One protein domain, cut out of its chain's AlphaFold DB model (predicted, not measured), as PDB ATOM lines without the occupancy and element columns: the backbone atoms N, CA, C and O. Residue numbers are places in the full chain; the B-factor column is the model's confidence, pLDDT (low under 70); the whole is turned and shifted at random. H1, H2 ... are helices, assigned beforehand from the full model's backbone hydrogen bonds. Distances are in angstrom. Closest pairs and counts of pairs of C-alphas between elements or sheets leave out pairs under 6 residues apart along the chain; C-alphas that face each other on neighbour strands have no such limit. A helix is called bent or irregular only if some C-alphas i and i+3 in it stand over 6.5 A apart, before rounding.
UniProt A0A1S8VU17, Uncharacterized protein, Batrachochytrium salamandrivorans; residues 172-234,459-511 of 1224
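What this domain is: This is residues 172 to 234 and 459 to 511 of the 1224 residues of an uncharacterized protein of Batrachochytrium salamandrivorans (UniProt A0A1S8VU17). Two pairs of helices, H1 beside H7 and H3 beside H5, run opposite ways within each pair, and the pairs cross steeply where H1 meets H5. The shorter H2 and H6 pack on each other, H6 also packs on the first part of H7, and the long H4 lies along the outside, near H2 and H3 but touching no helix. The printed part has 116 residues with seven named helices, H1 to H7 in order, and no named strand; the class is all helix. It is compact, with a radius of gyration of the C-alphas of 13.8 A, and spans 42 by 31 by 23 A.

How they stand to each other: The hub is H1, residues 174 to 184, which touches three helices. It is irregular: C-alphas 176 and 179 are 7.6 A apart. H2, residues 190 to 198, touches H1 only at the corner by their link, the closest C-alphas being those of Leu 184 and Ile 191, 6.1 A. H3, residues 202 to 212, is close to H2 but not clearly touching, with C-alphas of Gly 196 and Arg 202 closest at 6.2 A. H4, residues 216 to 233, is close to H3 but not clearly touching, with C-alphas of Ile 210 and Ala 219 closest at 5.9 A. H5, residues 459 to 479, touches H3 at a shallow tilt of 32 degrees, opposite ways, with C-alphas of Ser 208 and Glu 470 closest at 5.1 A. With residues 464 to 471 alone H5 touches H1, at a steep tilt of 57 degrees, the same way; the closest C-alphas are those of Leu 174 and Ala 468, 5.1 A. H6, residues 482 to 486, touches H2, with C-alphas of Val 198 and Lys 484 closest at 6.2 A. H7, residues 493 to 511, touches H6 with residues 495 to 499 alone, the C-alphas of Ile 486 and Leu 495 being closest at 6.0 A. H7 touches H1 at a shallow tilt of 20 degrees, opposite ways, with C-alphas of Phe 180 and Thr 501 closest at 6.5 A. H4 and H5 are apart. Every O i to N i+4 pair is within hydrogen-bond range in H2 to H7; in H1 it is 4 of 7.

Where its parts are: H1 begins at C-alpha 174 (-37.555, 38.031, 17.749). H4 measures 26.1 A from first to last C-alpha, H5 29.5 A and H7 27.1 A. H7 ends at C-alpha 511 (-51.333, 36.929, 8.446).

The domain as a whole: The C-alphas farthest apart, those of Ala 234 and Asn 511, are 45.3 A apart. Residues 235 to 458 are not printed, and C-alphas 234 and 459 are 42.1 A apart across this cut. Of the links printed whole, H6 to H7 is short and the others are tight. Mean pLDDT of the printed part is 83.8; residues 214 to 217 and 459 to 464 are under 70.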
ATOM      1  N   MET A 172     -41.693  41.842  13.561       84.94
ATOM      2  CA  MET A 172     -42.250  40.727  14.335       84.94
ATOM      3  C   MET A 172     -41.435  40.513  15.628       84.94
ATOM      4  O   MET A 172     -40.303  40.996  15.716       84.94
ATOM      5  N   PRO A 173     -41.969  39.804  16.639       81.50
ATOM      6  CA  PRO A 173     -41.177  39.321  17.773       81.50
ATOM      7  C   PRO A 173     -39.931  38.530  17.334       81.50
ATOM      8  O   PRO A 173     -39.912  37.927  16.256       81.50
ATOM      9  N   LEU A 174     -38.869  38.552  18.147       77.00
ATOM     10  CA  LEU A 174     -37.555  38.031  17.749       77.00
ATOM     11  C   LEU A 174     -37.568  36.513  17.485       77.00
ATOM     12  O   LEU A 174     -36.805  36.040  16.644       77.00
ATOM     13  N   GLU A 175     -38.461  35.765  18.138       78.94
ATOM     14  CA  GLU A 175     -38.616  34.315  17.980       78.94
ATOM     15  C   GLU A 175     -38.884  33.922  16.518       78.94
ATOM     16  O   GLU A 175     -38.336  32.929  16.032       78.94
ATOM     17  N   TYR A 176     -39.654  34.733  15.783       79.81
ATOM     18  CA  TYR A 176     -39.966  34.492  14.370       79.81
ATOM     19  C   TYR A 176     -38.733  34.585  13.461       79.81
ATOM     20  O   TYR A 176     -38.682  33.907  12.438       79.81
ATOM     21  N   TYR A 177     -37.714  35.368  13.834       81.88
ATOM     22  CA  TYR A 177     -36.471  35.506  13.067       81.88
ATOM     23  C   TYR A 177     -35.395  34.471  13.447       81.88
ATOM     24  O   TYR A 177     -34.284  34.544  12.929       81.88
ATOM     25  N   SER A 178     -35.694  33.495  14.310       79.75
ATOM     26  CA  SER A 178     -34.741  32.470  14.773       79.75
ATOM     27  C   SER A 178     -34.038  31.718  13.629       79.75
ATOM     28  O   SER A 178     -32.818  31.825  13.499       79.75
ATOM     29  N   ARG A 179     -34.782  31.037  12.740       82.88
ATOM     30  CA  ARG A 179     -34.217  30.325  11.566       82.88
ATOM     31  C   ARG A 179     -33.424  31.260  10.644       82.88
ATOM     32  O   ARG A 179     -32.363  30.894  10.145       82.88
ATOM     33  N   PHE A 180     -33.909  32.489  10.461       83.00
ATOM     34  CA  PHE A 180     -33.258  33.518   9.647       83.00
ATOM     35  C   PHE A 180     -31.899  33.941  10.229       83.00
ATOM     36  O   PHE A 180     -30.911  34.014   9.501       83.00
ATOM     37  N   LEU A 181     -31.815  34.134  11.549       83.19
ATOM     38  CA  LEU A 181     -30.567  34.421  12.257       83.19
ATOM     39  C   LEU A 181     -29.568  33.263  12.161       83.19
ATOM     40  O   LEU A 181     -28.389  33.513  11.913       83.19
ATOM     41  N   THR A 182     -30.020  32.011  12.284       83.19
ATOM     42  CA  THR A 182     -29.155  30.830  12.111       83.19
ATOM     43  C   THR A 182     -28.540  30.774  10.708       83.19
ATOM     44  O   THR A 182     -27.342  30.536  10.584       83.19
ATOM     45  N   LEU A 183     -29.315  31.067   9.657       83.88
ATOM     46  CA  LEU A 183     -28.825  31.098   8.269       83.88
ATOM     47  C   LEU A 183     -27.886  32.281   7.971       83.88
ATOM     48  O   LEU A 183     -27.035  32.183   7.090       83.88
ATOM     49  N   LEU A 184     -28.017  33.395   8.697       83.62
ATOM     50  CA  LEU A 184     -27.095  34.537   8.613       83.62
ATOM     51  C   LEU A 184     -25.766  34.299   9.348       83.62
ATOM     52  O   LEU A 184     -24.788  34.990   9.061       83.62
ATOM     53  N   GLN A 185     -25.742  33.361  10.297       80.56
ATOM     54  CA  GLN A 185     -24.588  33.006  11.129       80.56
ATOM     55  C   GLN A 185     -23.957  31.666  10.708       80.56
ATOM     56  O   GLN A 185     -23.328  30.995  11.528       80.56
ATOM     57  N   ASP A 186     -24.104  31.270   9.438       81.12
ATOM     58  CA  ASP A 186     -23.414  30.096   8.904       81.12
ATOM     59  C   ASP A 186     -21.882  30.263   8.978       81.12
ATOM     60  O   ASP A 186     -21.347  31.365   8.868       81.12
ATOM     61  N   ASN A 187     -21.143  29.164   9.191       71.44
ATOM     62  CA  ASN A 187     -19.693  29.212   9.469       71.44
ATOM     63  C   ASN A 187     -18.865  29.909   8.366       71.44
ATOM     64  O   ASN A 187     -17.749  30.369   8.612       71.44
ATOM     65  N   SER A 188     -19.399  29.970   7.146       76.62
ATOM     66  CA  SER A 188     -18.822  30.626   5.972       76.62
ATOM     67  C   SER A 188     -19.269  32.085   5.785       76.62
ATOM     68  O   SER A 188     -18.678  32.787   4.961       76.62
ATOM     69  N   TYR A 189     -20.300  32.546   6.505       85.44
ATOM     70  CA  TYR A 189     -21.045  33.786   6.249       85.44
ATOM     71  C   TYR A 189     -21.463  33.928   4.771       85.44
ATOM     72  O   TYR A 189     -21.443  35.022   4.192       85.44
ATOM     73  N   PHE A 190     -21.816  32.805   4.135       86.69
ATOM     74  CA  PHE A 190     -22.049  32.717   2.693       86.69
ATOM     75  C   PHE A 190     -23.233  33.583   2.278       86.69
ATOM     76  O   PHE A 190     -23.128  34.373   1.338       86.69
ATOM     77  N   ILE A 191     -24.336  33.505   3.021       86.88
ATOM     78  CA  ILE A 191     -25.559  34.257   2.735       86.88
ATOM     79  C   ILE A 191     -25.329  35.789   2.789       86.88
ATOM     80  O   ILE A 191     -25.621  36.461   1.789       86.88
ATOM     81  N   PRO A 192     -24.719  36.366   3.849       86.69
ATOM     82  CA  PRO A 192     -24.240  37.754   3.848       86.69
ATOM     83  C   PRO A 192     -23.316  38.128   2.671       86.69
ATOM     84  O   PRO A 192     -23.450  39.211   2.090       86.69
ATOM     85  N   VAL A 193     -22.386  37.247   2.283       86.31
ATOM     86  CA  VAL A 193     -21.435  37.496   1.182       86.31
ATOM     87  C   VAL A 193     -22.121  37.481  -0.194       86.31
ATOM     88  O   VAL A 193     -21.824  38.344  -1.028       86.31
ATOM     89  N   ILE A 194     -23.065  36.565  -0.440       86.31
ATOM     90  CA  ILE A 194     -23.860  36.505  -1.679       86.31
ATOM     91  C   ILE A 194     -24.815  37.695  -1.788       86.31
ATOM     92  O   ILE A 194     -24.880  38.311  -2.857       86.31
ATOM     93  N   LEU A 195     -25.470  38.103  -0.692       86.12
ATOM     94  CA  LEU A 195     -26.275  39.330  -0.666       86.12
ATOM     95  C   LEU A 195     -25.449  40.533  -1.149       86.12
ATOM     96  O   LEU A 195     -25.914  41.348  -1.945       86.12
ATOM     97  N   GLY A 196     -24.177  40.585  -0.751       84.00
ATOM     98  CA  GLY A 196     -23.192  41.558  -1.209       84.00
ATOM     99  C   GLY A 196     -22.945  41.632  -2.714       84.00
ATOM    100  O   GLY A 196     -22.597  42.700  -3.225       84.00
ATOM    101  N   LYS A 197     -23.120  40.524  -3.438       83.44
ATOM    102  CA  LYS A 197     -22.968  40.483  -4.898       83.44
ATOM    103  C   LYS A 197     -24.188  41.114  -5.575       83.44
ATOM    104  O   LYS A 197     -24.010  41.971  -6.440       83.44
ATOM    105  N   VAL A 198     -25.401  40.762  -5.136       85.88
ATOM    106  CA  VAL A 198     -26.664  41.089  -5.835       85.88
ATOM    107  C   VAL A 198     -27.373  42.365  -5.364       85.88
ATOM    108  O   VAL A 198     -28.114  42.966  -6.142       85.88
ATOM    109  N   SER A 199     -27.148  42.784  -4.115       84.62
ATOM    110  CA  SER A 199     -27.720  43.995  -3.512       84.62
ATOM    111  C   SER A 199     -27.410  45.244  -4.343       84.62
ATOM    112  O   SER A 199     -26.333  45.354  -4.933       84.62
ATOM    113  N   GLN A 200     -28.314  46.224  -4.355       80.38
ATOM    114  CA  GLN A 200     -27.964  47.591  -4.760       80.38
ATOM    115  C   GLN A 200     -27.572  48.412  -3.522       80.38
ATOM    116  O   GLN A 200     -26.461  48.950  -3.480       80.38
ATOM    117  N   ASP A 201     -28.388  48.362  -2.468       83.88
ATOM    118  CA  ASP A 201     -28.252  49.121  -1.215       83.88
ATOM    119  C   ASP A 201     -27.261  48.490  -0.210       83.88
ATOM    120  O   ASP A 201     -27.529  48.322   0.983       83.88
ATOM    121  N   ARG A 202     -26.061  48.143  -0.697       87.12
ATOM    122  CA  ARG A 202     -25.025  47.394   0.046       87.12
ATOM    123  C   ARG A 202     -24.626  48.018   1.385       87.12
ATOM    124  O   ARG A 202     -24.208  47.291   2.277       87.12
ATOM    125  N   GLU A 203     -24.699  49.345   1.525       87.06
ATOM    126  CA  GLU A 203     -24.344  50.036   2.776       87.06
ATOM    127  C   GLU A 203     -25.441  49.925   3.845       87.06
ATOM    128  O   GLU A 203     -25.124  49.932   5.032       87.06
ATOM    129  N   ASP A 204     -26.704  49.760   3.445       83.75
ATOM    130  CA  ASP A 204     -27.819  49.549   4.369       83.75
ATOM    131  C   ASP A 204     -27.865  48.087   4.825       83.75
ATOM    132  O   ASP A 204     -27.881  47.826   6.026       83.75
ATOM    133  N   ALA A 205     -27.711  47.140   3.893       86.44
ATOM    134  CA  ALA A 205     -27.543  45.723   4.221       86.44
ATOM    135  C   ALA A 205     -26.322  45.475   5.133       86.44
ATOM    136  O   ALA A 205     -26.425  44.756   6.126       86.44
ATOM    137  N   ALA A 206     -25.178  46.117   4.857       89.62
ATOM    138  CA  ALA A 206     -24.000  46.056   5.729       89.62
ATOM    139  C   ALA A 206     -24.256  46.658   7.123       89.62
ATOM    140  O   ALA A 206     -23.695  46.175   8.106       89.62
ATOM    141  N   ARG A 207     -25.098  47.696   7.231       86.62
ATOM    142  CA  ARG A 207     -25.467  48.300   8.519       86.62
ATOM    143  C   ARG A 207     -26.302  47.354   9.366       86.62
ATOM    144  O   ARG A 207     -25.973  47.174  10.535       86.62
ATOM    145  N   SER A 208     -27.310  46.726   8.769       85.44
ATOM    146  CA  SER A 208     -28.157  45.764   9.470       85.44
ATOM    147  C   SER A 208     -27.385  44.508   9.861       85.44
ATOM    148  O   SER A 208     -27.480  44.090  11.007       85.44
ATOM    149  N   LEU A 209     -26.514  43.976   8.995       86.25
ATOM    150  CA  LEU A 209     -25.633  42.851   9.345       86.25
ATOM    151  C   LEU A 209     -24.716  43.167  10.542       86.25
ATOM    152  O   LEU A 209     -24.650  42.383  11.482       86.25
ATOM    153  N   ILE A 210     -24.045  44.326  10.561       85.69
ATOM    154  CA  ILE A 210     -23.155  44.698  11.679       85.69
ATOM    155  C   ILE A 210     -23.922  44.955  12.993       85.69
ATOM    156  O   ILE A 210     -23.342  44.771  14.058       85.69
ATOM    157  N   ARG A 211     -25.211  45.320  12.933       82.00
ATOM    158  CA  ARG A 211     -26.091  45.470  14.111       82.00
ATOM    159  C   ARG A 211     -26.700  44.151  14.593       82.00
ATOM    160  O   ARG A 211     -26.760  43.898  15.786       82.00
ATOM    161  N   ILE A 212     -27.087  43.265  13.679       80.69
ATOM    162  CA  ILE A 212     -27.505  41.894  14.014       80.69
ATOM    163  C   ILE A 212     -26.346  41.127  14.677       80.69
ATOM    164  O   ILE A 212     -26.564  40.299  15.558       80.69
ATOM    165  N   PHE A 213     -25.105  41.440  14.296       78.88
ATOM    166  CA  PHE A 213     -23.882  40.890  14.881       78.88
ATOM    167  C   PHE A 213     -23.232  41.812  15.944       78.88
ATOM    168  O   PHE A 213     -22.030  41.709  16.189       78.88
ATOM    169  N   GLU A 214     -23.982  42.725  16.585       66.56
ATOM    170  CA  GLU A 214     -23.433  43.754  17.502       66.56
ATOM    171  C   GLU A 214     -22.718  43.166  18.741       66.56
ATOM    172  O   GLU A 214     -21.809  43.792  19.300       66.56
ATOM    173  N   THR A 215     -23.001  41.902  19.087       60.00
ATOM    174  CA  THR A 215     -22.143  41.089  19.965       60.00
ATOM    175  C   THR A 215     -20.743  40.964  19.349       60.00
ATOM    176  O   THR A 215     -20.501  40.167  18.446       60.00
ATOM    177  N   SER A 216     -19.789  41.766  19.832       58.19
ATOM    178  CA  SER A 216     -18.617  42.196  19.041       58.19
ATOM    179  C   SER A 216     -17.677  41.089  18.533       58.19
ATOM    180  O   SER A 216     -16.857  41.337  17.649       58.19
ATOM    181  N   ASP A 217     -17.784  39.878  19.074       68.38
ATOM    182  CA  ASP A 217     -17.091  38.679  18.600       68.38
ATOM    183  C   ASP A 217     -17.716  38.115  17.301       68.38
ATOM    184  O   ASP A 217     -16.996  37.738  16.377       68.38
ATOM    185  N   THR A 218     -19.049  38.139  17.158       76.88
ATOM    186  CA  THR A 218     -19.743  37.677  15.939       76.88
ATOM    187  C   THR A 218     -19.548  38.642  14.768       76.88
ATOM    188  O   THR A 218     -19.198  38.188  13.677       76.88
ATOM    189  N   ALA A 219     -19.623  39.964  14.987       82.56
ATOM    190  CA  ALA A 219     -19.258  40.948  13.960       82.56
ATOM    191  C   ALA A 219     -17.811  40.756  13.486       82.56
ATOM    192  O   ALA A 219     -17.540  40.818  12.286       82.56
ATOM    193  N   LEU A 220     -16.875  40.471  14.401       84.25
ATOM    194  CA  LEU A 220     -15.491  40.178  14.031       84.25
ATOM    195  C   LEU A 220     -15.347  38.858  13.257       84.25
ATOM    196  O   LEU A 220     -14.535  38.826  12.334       84.25
ATOM    197  N   ARG A 221     -16.111  37.797  13.563       86.25
ATOM    198  CA  ARG A 221     -16.139  36.570  12.736       86.25
ATOM    199  C   ARG A 221     -16.645  36.859  11.320       86.25
ATOM    200  O   ARG A 221     -15.929  36.555  10.366       86.25
ATOM    201  N   PHE A 222     -17.793  37.528  11.182       87.88
ATOM    202  CA  PHE A 222     -18.353  37.928   9.885       87.88
ATOM    203  C   PHE A 222     -17.356  38.748   9.053       87.88
ATOM    204  O   PHE A 222     -17.079  38.422   7.898       87.88
ATOM    205  N   LEU A 223     -16.769  39.790   9.651       91.19
ATOM    206  CA  LEU A 223     -15.798  40.654   8.978       91.19
ATOM    207  C   LEU A 223     -14.563  39.878   8.525       91.19
ATOM    208  O   LEU A 223     -14.130  40.056   7.390       91.19
ATOM    209  N   LYS A 224     -14.017  38.994   9.371       91.06
ATOM    210  CA  LYS A 224     -12.888  38.122   9.011       91.06
ATOM    211  C   LYS A 224     -13.234  37.218   7.824       91.06
ATOM    212  O   LYS A 224     -12.448  37.161   6.882       91.06
ATOM    213  N   ALA A 225     -14.398  36.565   7.841       90.25
ATOM    214  CA  ALA A 225     -14.839  35.661   6.778       90.25
ATOM    215  C   ALA A 225     -15.048  36.392   5.439       90.25
ATOM    216  O   ALA A 225     -14.454  36.017   4.427       90.25
ATOM    217  N   ALA A 226     -15.811  37.490   5.439       91.31
ATOM    218  CA  ALA A 226     -16.084  38.276   4.235       91.31
ATOM    219  C   ALA A 226     -14.797  38.853   3.610       91.31
ATOM    220  O   ALA A 226     -14.628  38.839   2.388       91.31
ATOM    221  N   VAL A 227     -13.867  39.322   4.449       93.06
ATOM    222  CA  VAL A 227     -12.555  39.844   4.035       93.06
ATOM    223  C   VAL A 227     -11.642  38.731   3.513       93.06
ATOM    224  O   VAL A 227     -11.022  38.911   2.468       93.06
ATOM    225  N   ALA A 228     -11.586  37.571   4.174       91.94
ATOM    226  CA  ALA A 228     -10.805  36.422   3.711       91.94
ATOM    227  C   ALA A 228     -11.295  35.898   2.353       91.94
ATOM    228  O   ALA A 228     -10.479  35.628   1.475       91.94
ATOM    229  N   HIS A 229     -12.613  35.829   2.147       88.75
ATOM    230  CA  HIS A 229     -13.213  35.456   0.865       88.75
ATOM    231  C   HIS A 229     -12.854  36.456  -0.256       88.75
ATOM    232  O   HIS A 229     -12.544  36.039  -1.372       88.75
ATOM    233  N   GLU A 230     -12.821  37.770   0.011       91.12
ATOM    234  CA  GLU A 230     -12.352  38.752  -0.985       91.12
ATOM    235  C   GLU A 230     -10.841  38.640  -1.264       91.12
ATOM    236  O   GLU A 230     -10.435  38.720  -2.421       91.12
ATOM    237  N   ILE A 231     -10.008  38.380  -0.247       92.88
ATOM    238  CA  ILE A 231      -8.561  38.134  -0.424       92.88
ATOM    239  C   ILE A 231      -8.313  36.863  -1.248       92.88
ATOM    240  O   ILE A 231      -7.425  36.846  -2.099       92.88
ATOM    241  N   LEU A 232      -9.093  35.803  -1.022       90.12
ATOM    242  CA  LEU A 232      -8.976  34.538  -1.747       90.12
ATOM    243  C   LEU A 232      -9.248  34.719  -3.247       90.12
ATOM    244  O   LEU A 232      -8.482  34.199  -4.063       90.12
ATOM    245  N   LEU A 233     -10.291  35.481  -3.590       88.69
ATOM    246  CA  LEU A 233     -10.707  35.765  -4.968       88.69
ATOM    247  C   LEU A 233      -9.890  36.865  -5.666       88.69
ATOM    248  O   LEU A 233      -9.949  36.963  -6.890       88.69
ATOM    249  N   ALA A 234      -9.147  37.699  -4.932       89.50
ATOM    250  CA  ALA A 234      -8.313  38.740  -5.527       89.50
ATOM    251  C   ALA A 234      -7.147  38.118  -6.333       89.50
ATOM    252  O   ALA A 234      -6.325  37.401  -5.749       89.50
ATOM    253  N   ASP A 459     -33.456  46.104  29.114       47.53
ATOM    254  CA  ASP A 459     -32.490  46.407  28.057       47.53
ATOM    255  C   ASP A 459     -32.394  45.265  27.034       47.53
ATOM    256  O   ASP A 459     -32.478  45.549  25.843       47.53
ATOM    257  N   ASN A 460     -32.431  43.994  27.451       56.12
ATOM    258  CA  ASN A 460     -32.605  42.841  26.555       56.12
ATOM    259  C   ASN A 460     -33.872  42.975  25.697       56.12
ATOM    260  O   ASN A 460     -33.854  42.588  24.535       56.12
ATOM    261  N   ALA A 461     -34.963  43.540  26.230       61.28
ATOM    262  CA  ALA A 461     -36.181  43.815  25.459       61.28
ATOM    263  C   ALA A 461     -36.001  44.930  24.404       61.28
ATOM    264  O   ALA A 461     -36.668  44.916  23.372       61.28
ATOM    265  N   LYS A 462     -35.098  45.894  24.632       66.19
ATOM    266  CA  LYS A 462     -34.740  46.932  23.646       66.19
ATOM    267  C   LYS A 462     -33.756  46.394  22.611       66.19
ATOM    268  O   LYS A 462     -33.889  46.711  21.434       66.19
ATOM    269  N   GLU A 463     -32.789  45.588  23.043       66.88
ATOM    270  CA  GLU A 463     -31.784  44.953  22.191       66.88
ATOM    271  C   GLU A 463     -32.433  43.912  21.273       66.88
ATOM    272  O   GLU A 463     -32.232  43.959  20.062       66.88
ATOM    273  N   SER A 464     -33.326  43.063  21.792       69.62
ATOM    274  CA  SER A 464     -34.099  42.123  20.973       69.62
ATOM    275  C   SER A 464     -35.046  42.833  20.003       69.62
ATOM    276  O   SER A 464     -35.134  42.419  18.850       69.62
ATOM    277  N   ALA A 465     -35.684  43.940  20.401       75.94
ATOM    278  CA  ALA A 465     -36.487  44.767  19.497       75.94
ATOM    279  C   ALA A 465     -35.641  45.485  18.425       75.94
ATOM    280  O   ALA A 465     -36.103  45.666  17.296       75.94
ATOM    281  N   LEU A 466     -34.399  45.873  18.741       75.25
ATOM    282  CA  LEU A 466     -33.450  46.437  17.778       75.25
ATOM    283  C   LEU A 466     -32.983  45.371  16.779       75.25
ATOM    284  O   LEU A 466     -33.054  45.607  15.575       75.25
ATOM    285  N   ILE A 467     -32.580  44.188  17.254       76.00
ATOM    286  CA  ILE A 467     -32.182  43.060  16.402       76.00
ATOM    287  C   ILE A 467     -33.362  42.621  15.528       76.00
ATOM    288  O   ILE A 467     -33.199  42.503  14.319       76.00
ATOM    289  N   ALA A 468     -34.567  42.467  16.087       80.88
ATOM    290  CA  ALA A 468     -35.771  42.127  15.326       80.88
ATOM    291  C   ALA A 468     -36.092  43.175  14.248       80.88
ATOM    292  O   ALA A 468     -36.488  42.820  13.138       80.88
ATOM    293  N   ARG A 469     -35.872  44.466  14.530       82.94
ATOM    294  CA  ARG A 469     -36.024  45.535  13.539       82.94
ATOM    295  C   ARG A 469     -34.991  45.434  12.417       82.94
ATOM    296  O   ARG A 469     -35.373  45.486  11.253       82.94
ATOM    297  N   GLU A 470     -33.710  45.299  12.743       83.88
ATOM    298  CA  GLU A 470     -32.655  45.162  11.730       83.88
ATOM    299  C   GLU A 470     -32.837  43.858  10.928       83.88
ATOM    300  O   GLU A 470     -32.586  43.846   9.726       83.88
ATOM    301  N   CYS A 471     -33.380  42.796  11.539       84.88
ATOM    302  CA  CYS A 471     -33.853  41.597  10.846       84.88
ATOM    303  C   CYS A 471     -35.033  41.885   9.911       84.88
ATOM    304  O   CYS A 471     -35.032  41.377   8.800       84.88
ATOM    305  N   ALA A 472     -36.016  42.703  10.301       84.88
ATOM    306  CA  ALA A 472     -37.153  43.071   9.449       84.88
ATOM    307  C   ALA A 472     -36.746  43.945   8.245       84.88
ATOM    308  O   ALA A 472     -37.251  43.754   7.130       84.88
ATOM    309  N   ASP A 473     -35.812  44.877   8.455       84.00
ATOM    310  CA  ASP A 473     -35.235  45.722   7.407       84.00
ATOM    311  C   ASP A 473     -34.334  44.877   6.466       84.00
ATOM    312  O   ASP A 473     -34.489  44.942   5.241       84.00
ATOM    313  N   LEU A 474     -33.480  43.988   7.003       85.25
ATOM    314  CA  LEU A 474     -32.657  43.055   6.214       85.25
ATOM    315  C   LEU A 474     -33.499  42.015   5.458       85.25
ATOM    316  O   LEU A 474     -33.223  41.755   4.289       85.25
ATOM    317  N   HIS A 475     -34.543  41.467   6.085       88.69
ATOM    318  CA  HIS A 475     -35.523  40.569   5.469       88.69
ATOM    319  C   HIS A 475     -36.185  41.238   4.262       88.69
ATOM    320  O   HIS A 475     -36.178  40.682   3.165       88.69
ATOM    321  N   SER A 476     -36.670  42.473   4.428       87.12
ATOM    322  CA  SER A 476     -37.304  43.229   3.342       87.12
ATOM    323  C   SER A 476     -36.332  43.497   2.179       87.12
ATOM    324  O   SER A 476     -36.714  43.382   1.014       87.12
ATOM    325  N   HIS A 477     -35.057  43.788   2.464       84.00
ATOM    326  CA  HIS A 477     -34.014  43.935   1.438       84.00
ATOM    327  C   HIS A 477     -33.639  42.590   0.767       84.00
ATOM    328  O   HIS A 477     -33.358  42.544  -0.438       84.00
ATOM    329  N   MET A 478     -33.626  41.485   1.520       88.12
ATOM    330  CA  MET A 478     -33.347  40.141   1.005       88.12
ATOM    331  C   MET A 478     -34.480  39.600   0.131       88.12
ATOM    332  O   MET A 478     -34.177  39.090  -0.941       88.12
ATOM    333  N   SER A 479     -35.750  39.778   0.509       87.38
ATOM    334  CA  SER A 479     -36.919  39.358  -0.285       87.38
ATOM    335  C   SER A 479     -36.880  39.974  -1.702       87.38
ATOM    336  O   SER A 479     -36.924  39.260  -2.701       87.38
ATOM    337  N   VAL A 480     -36.567  41.274  -1.821       86.81
ATOM    338  CA  VAL A 480     -36.349  41.988  -3.109       86.81
ATOM    339  C   VAL A 480     -35.103  41.509  -3.895       86.81
ATOM    340  O   VAL A 480     -34.949  41.772  -5.098       86.81
ATOM    341  N   SER A 481     -34.182  40.815  -3.228       87.94
ATOM    342  CA  SER A 481     -32.929  40.302  -3.798       87.94
ATOM    343  C   SER A 481     -32.955  38.794  -4.087       87.94
ATOM    344  O   SER A 481     -32.056  38.308  -4.772       87.94
ATOM    345  N   LEU A 482     -33.957  38.063  -3.589       89.62
ATOM    346  CA  LEU A 482     -33.927  36.610  -3.410       89.62
ATOM    347  C   LEU A 482     -33.732  35.837  -4.719       89.62
ATOM    348  O   LEU A 482     -32.791  35.050  -4.818       89.62
ATOM    349  N   ASP A 483     -34.521  36.135  -5.755       88.75
ATOM    350  CA  ASP A 483     -34.388  35.504  -7.080       88.75
ATOM    351  C   ASP A 483     -32.968  35.640  -7.649       88.75
ATOM    352  O   ASP A 483     -32.433  34.720  -8.265       88.75
ATOM    353  N   LYS A 484     -32.320  36.789  -7.407       89.81
ATOM    354  CA  LYS A 484     -30.949  37.054  -7.862       89.81
ATOM    355  C   LYS A 484     -29.928  36.281  -7.034       89.81
ATOM    356  O   LYS A 484     -28.902  35.905  -7.585       89.81
ATOM    357  N   MET A 485     -30.177  36.065  -5.739       87.88
ATOM    358  CA  MET A 485     -29.312  35.242  -4.883       87.88
ATOM    359  C   MET A 485     -29.364  33.781  -5.334       87.88
ATOM    360  O   MET A 485     -28.317  33.207  -5.629       87.88
ATOM    361  N   ILE A 486     -30.571  33.223  -5.487       90.25
ATOM    362  CA  ILE A 486     -30.794  31.858  -5.988       90.25
ATOM    363  C   ILE A 486     -30.165  31.694  -7.378       90.25
ATOM    364  O   ILE A 486     -29.468  30.720  -7.625       90.25
ATOM    365  N   ALA A 487     -30.298  32.682  -8.268       90.06
ATOM    366  CA  ALA A 487     -29.669  32.652  -9.590       90.06
ATOM    367  C   ALA A 487     -28.120  32.683  -9.587       90.06
ATOM    368  O   ALA A 487     -27.529  32.511 -10.652       90.06
ATOM    369  N   THR A 488     -27.445  32.895  -8.444       88.38
ATOM    370  CA  THR A 488     -25.975  32.734  -8.357       88.38
ATOM    371  C   THR A 488     -25.530  31.298  -8.082       88.38
ATOM    372  O   THR A 488     -24.458  30.921  -8.547       88.38
ATOM    373  N   ASP A 489     -26.340  30.514  -7.367       86.75
ATOM    374  CA  ASP A 489     -26.165  29.073  -7.157       86.75
ATOM    375  C   ASP A 489     -27.532  28.459  -6.789       86.75
ATOM    376  O   ASP A 489     -27.915  28.460  -5.614       86.75
ATOM    377  N   PRO A 490     -28.295  27.947  -7.776       87.12
ATOM    378  CA  PRO A 490     -29.623  27.377  -7.534       87.12
ATOM    379  C   PRO A 490     -29.610  26.079  -6.717       87.12
ATOM    380  O   PRO A 490     -30.673  25.586  -6.344       87.12
ATOM    381  N   THR A 491     -28.428  25.504  -6.484       88.94
ATOM    382  CA  THR A 491     -28.216  24.216  -5.814       88.94
ATOM    383  C   THR A 491     -27.694  24.347  -4.385       88.94
ATOM    384  O   THR A 491     -27.657  23.350  -3.665       88.94
ATOM    385  N   HIS A 492     -27.309  25.548  -3.940       88.62
ATOM    386  CA  HIS A 492     -26.748  25.736  -2.604       88.62
ATOM    387  C   HIS A 492     -27.819  25.551  -1.511       88.62
ATOM    388  O   HIS A 492     -28.791  26.315  -1.498       88.62
ATOM    389  N   PRO A 493     -27.638  24.641  -0.529       89.06
ATOM    390  CA  PRO A 493     -28.660  24.348   0.481       89.06
ATOM    391  C   PRO A 493     -29.094  25.607   1.239       89.06
ATOM    392  O   PRO A 493     -30.274  25.939   1.250       89.06
ATOM    393  N   ASN A 494     -28.140  26.410   1.726       88.88
ATOM    394  CA  ASN A 494     -28.438  27.631   2.485       88.88
ATOM    395  C   ASN A 494     -29.250  28.677   1.680       88.88
ATOM    396  O   ASN A 494     -29.887  29.531   2.289       88.88
ATOM    397  N   LEU A 495     -29.242  28.645   0.334       90.12
ATOM    398  CA  LEU A 495     -30.083  29.526  -0.498       90.12
ATOM    399  C   LEU A 495     -31.509  28.986  -0.664       90.12
ATOM    400  O   LEU A 495     -32.445  29.782  -0.745       90.12
ATOM    401  N   ILE A 496     -31.677  27.663  -0.668       89.88
ATOM    402  CA  ILE A 496     -32.985  26.996  -0.638       89.88
ATOM    403  C   ILE A 496     -33.629  27.217   0.742       89.88
ATOM    404  O   ILE A 496     -34.741  27.731   0.829       89.88
ATOM    405  N   ASP A 497     -32.883  26.981   1.824       90.31
ATOM    406  CA  ASP A 497     -33.310  27.289   3.194       90.31
ATOM    407  C   ASP A 497     -33.658  28.773   3.389       90.31
ATOM    408  O   ASP A 497     -34.670  29.092   4.018       90.31
ATOM    409  N   LEU A 498     -32.852  29.695   2.843       91.69
ATOM    410  CA  LEU A 498     -33.146  31.130   2.897       91.69
ATOM    411  C   LEU A 498     -34.448  31.458   2.166       91.69
ATOM    412  O   LEU A 498     -35.253  32.227   2.688       91.69
ATOM    413  N   ARG A 499     -34.664  30.887   0.977       92.25
ATOM    414  CA  ARG A 499     -35.884  31.088   0.190       92.25
ATOM    415  C   ARG A 499     -37.118  30.687   0.986       92.25
ATOM    416  O   ARG A 499     -38.039  31.487   1.117       92.25
ATOM    417  N   ASP A 500     -37.112  29.486   1.544       92.31
ATOM    418  CA  ASP A 500     -38.275  28.952   2.245       92.31
ATOM    419  C   ASP A 500     -38.487  29.665   3.597       92.31
ATOM    420  O   ASP A 500     -39.623  29.921   3.989       92.31
ATOM    421  N   THR A 501     -37.408  30.115   4.254       90.94
ATOM    422  CA  THR A 501     -37.475  30.988   5.445       90.94
ATOM    423  C   THR A 501     -38.060  32.370   5.128       90.94
ATOM    424  O   THR A 501     -38.847  32.893   5.911       90.94
ATOM    425  N   ILE A 502     -37.712  32.977   3.989       91.75
ATOM    426  CA  ILE A 502     -38.277  34.270   3.565       91.75
ATOM    427  C   ILE A 502     -39.761  34.125   3.210       91.75
ATOM    428  O   ILE A 502     -40.563  34.967   3.605       91.75
ATOM    429  N   LEU A 503     -40.153  33.044   2.529       91.62
ATOM    430  CA  LEU A 503     -41.559  32.775   2.208       91.62
ATOM    431  C   LEU A 503     -42.416  32.594   3.473       91.62
ATOM    432  O   LEU A 503     -43.502  33.168   3.552       91.62
ATOM    433  N   ASP A 504     -41.905  31.876   4.478       91.25
ATOM    434  CA  ASP A 504     -42.518  31.732   5.805       91.25
ATOM    435  C   ASP A 504     -42.639  33.079   6.551       91.25
ATOM    436  O   ASP A 504     -43.702  33.417   7.078       91.25
ATOM    437  N   LEU A 505     -41.587  33.905   6.542       89.31
ATOM    438  CA  LEU A 505     -41.613  35.244   7.145       89.31
ATOM    439  C   LEU A 505     -42.606  36.189   6.444       89.31
ATOM    440  O   LEU A 505     -43.337  36.911   7.125       89.31
ATOM    441  N   ASP A 506     -42.668  36.188   5.109       89.31
ATOM    442  CA  ASP A 506     -43.632  36.983   4.337       89.31
ATOM    443  C   ASP A 506     -45.069  36.406   4.409       89.31
ATOM    444  O   ASP A 506     -46.035  37.142   4.204       89.31
ATOM    445  N   GLU A 507     -45.264  35.130   4.763       89.38
ATOM    446  CA  GLU A 507     -46.567  34.553   5.147       89.38
ATOM    447  C   GLU A 507     -47.021  35.031   6.526       89.38
ATOM    448  O   GLU A 507     -48.094  35.625   6.655       89.38
ATOM    449  N   LYS A 508     -46.178  34.868   7.547       86.44
ATOM    450  CA  LYS A 508     -46.439  35.356   8.909       86.44
ATOM    451  C   LYS A 508     -46.724  36.862   8.919       86.44
ATOM    452  O   LYS A 508     -47.705  37.300   9.521       86.44
ATOM    453  N   ARG A 509     -45.963  37.649   8.149       85.06
ATOM    454  CA  ARG A 509     -46.200  39.089   7.938       85.06
ATOM    455  C   ARG A 509     -47.556  39.390   7.286       85.06
ATOM    456  O   ARG A 509     -48.199  40.364   7.676       85.06
ATOM    457  N   ARG A 510     -48.009  38.585   6.314       84.06
ATOM    458  CA  ARG A 510     -49.342  38.726   5.690       84.06
ATOM    459  C   ARG A 510     -50.470  38.391   6.665       84.06
ATOM    460  O   ARG A 510     -51.462  39.114   6.685       84.06
ATOM    461  N   ASN A 511     -50.307  37.363   7.492       82.19
ATOM    462  CA  ASN A 511     -51.333  36.929   8.446       82.19
ATOM    463  C   ASN A 511     -51.493  37.917   9.619       82.19
ATOM    464  O   ASN A 511     -52.602  38.164  10.079       82.19
TER     465      ASN A 511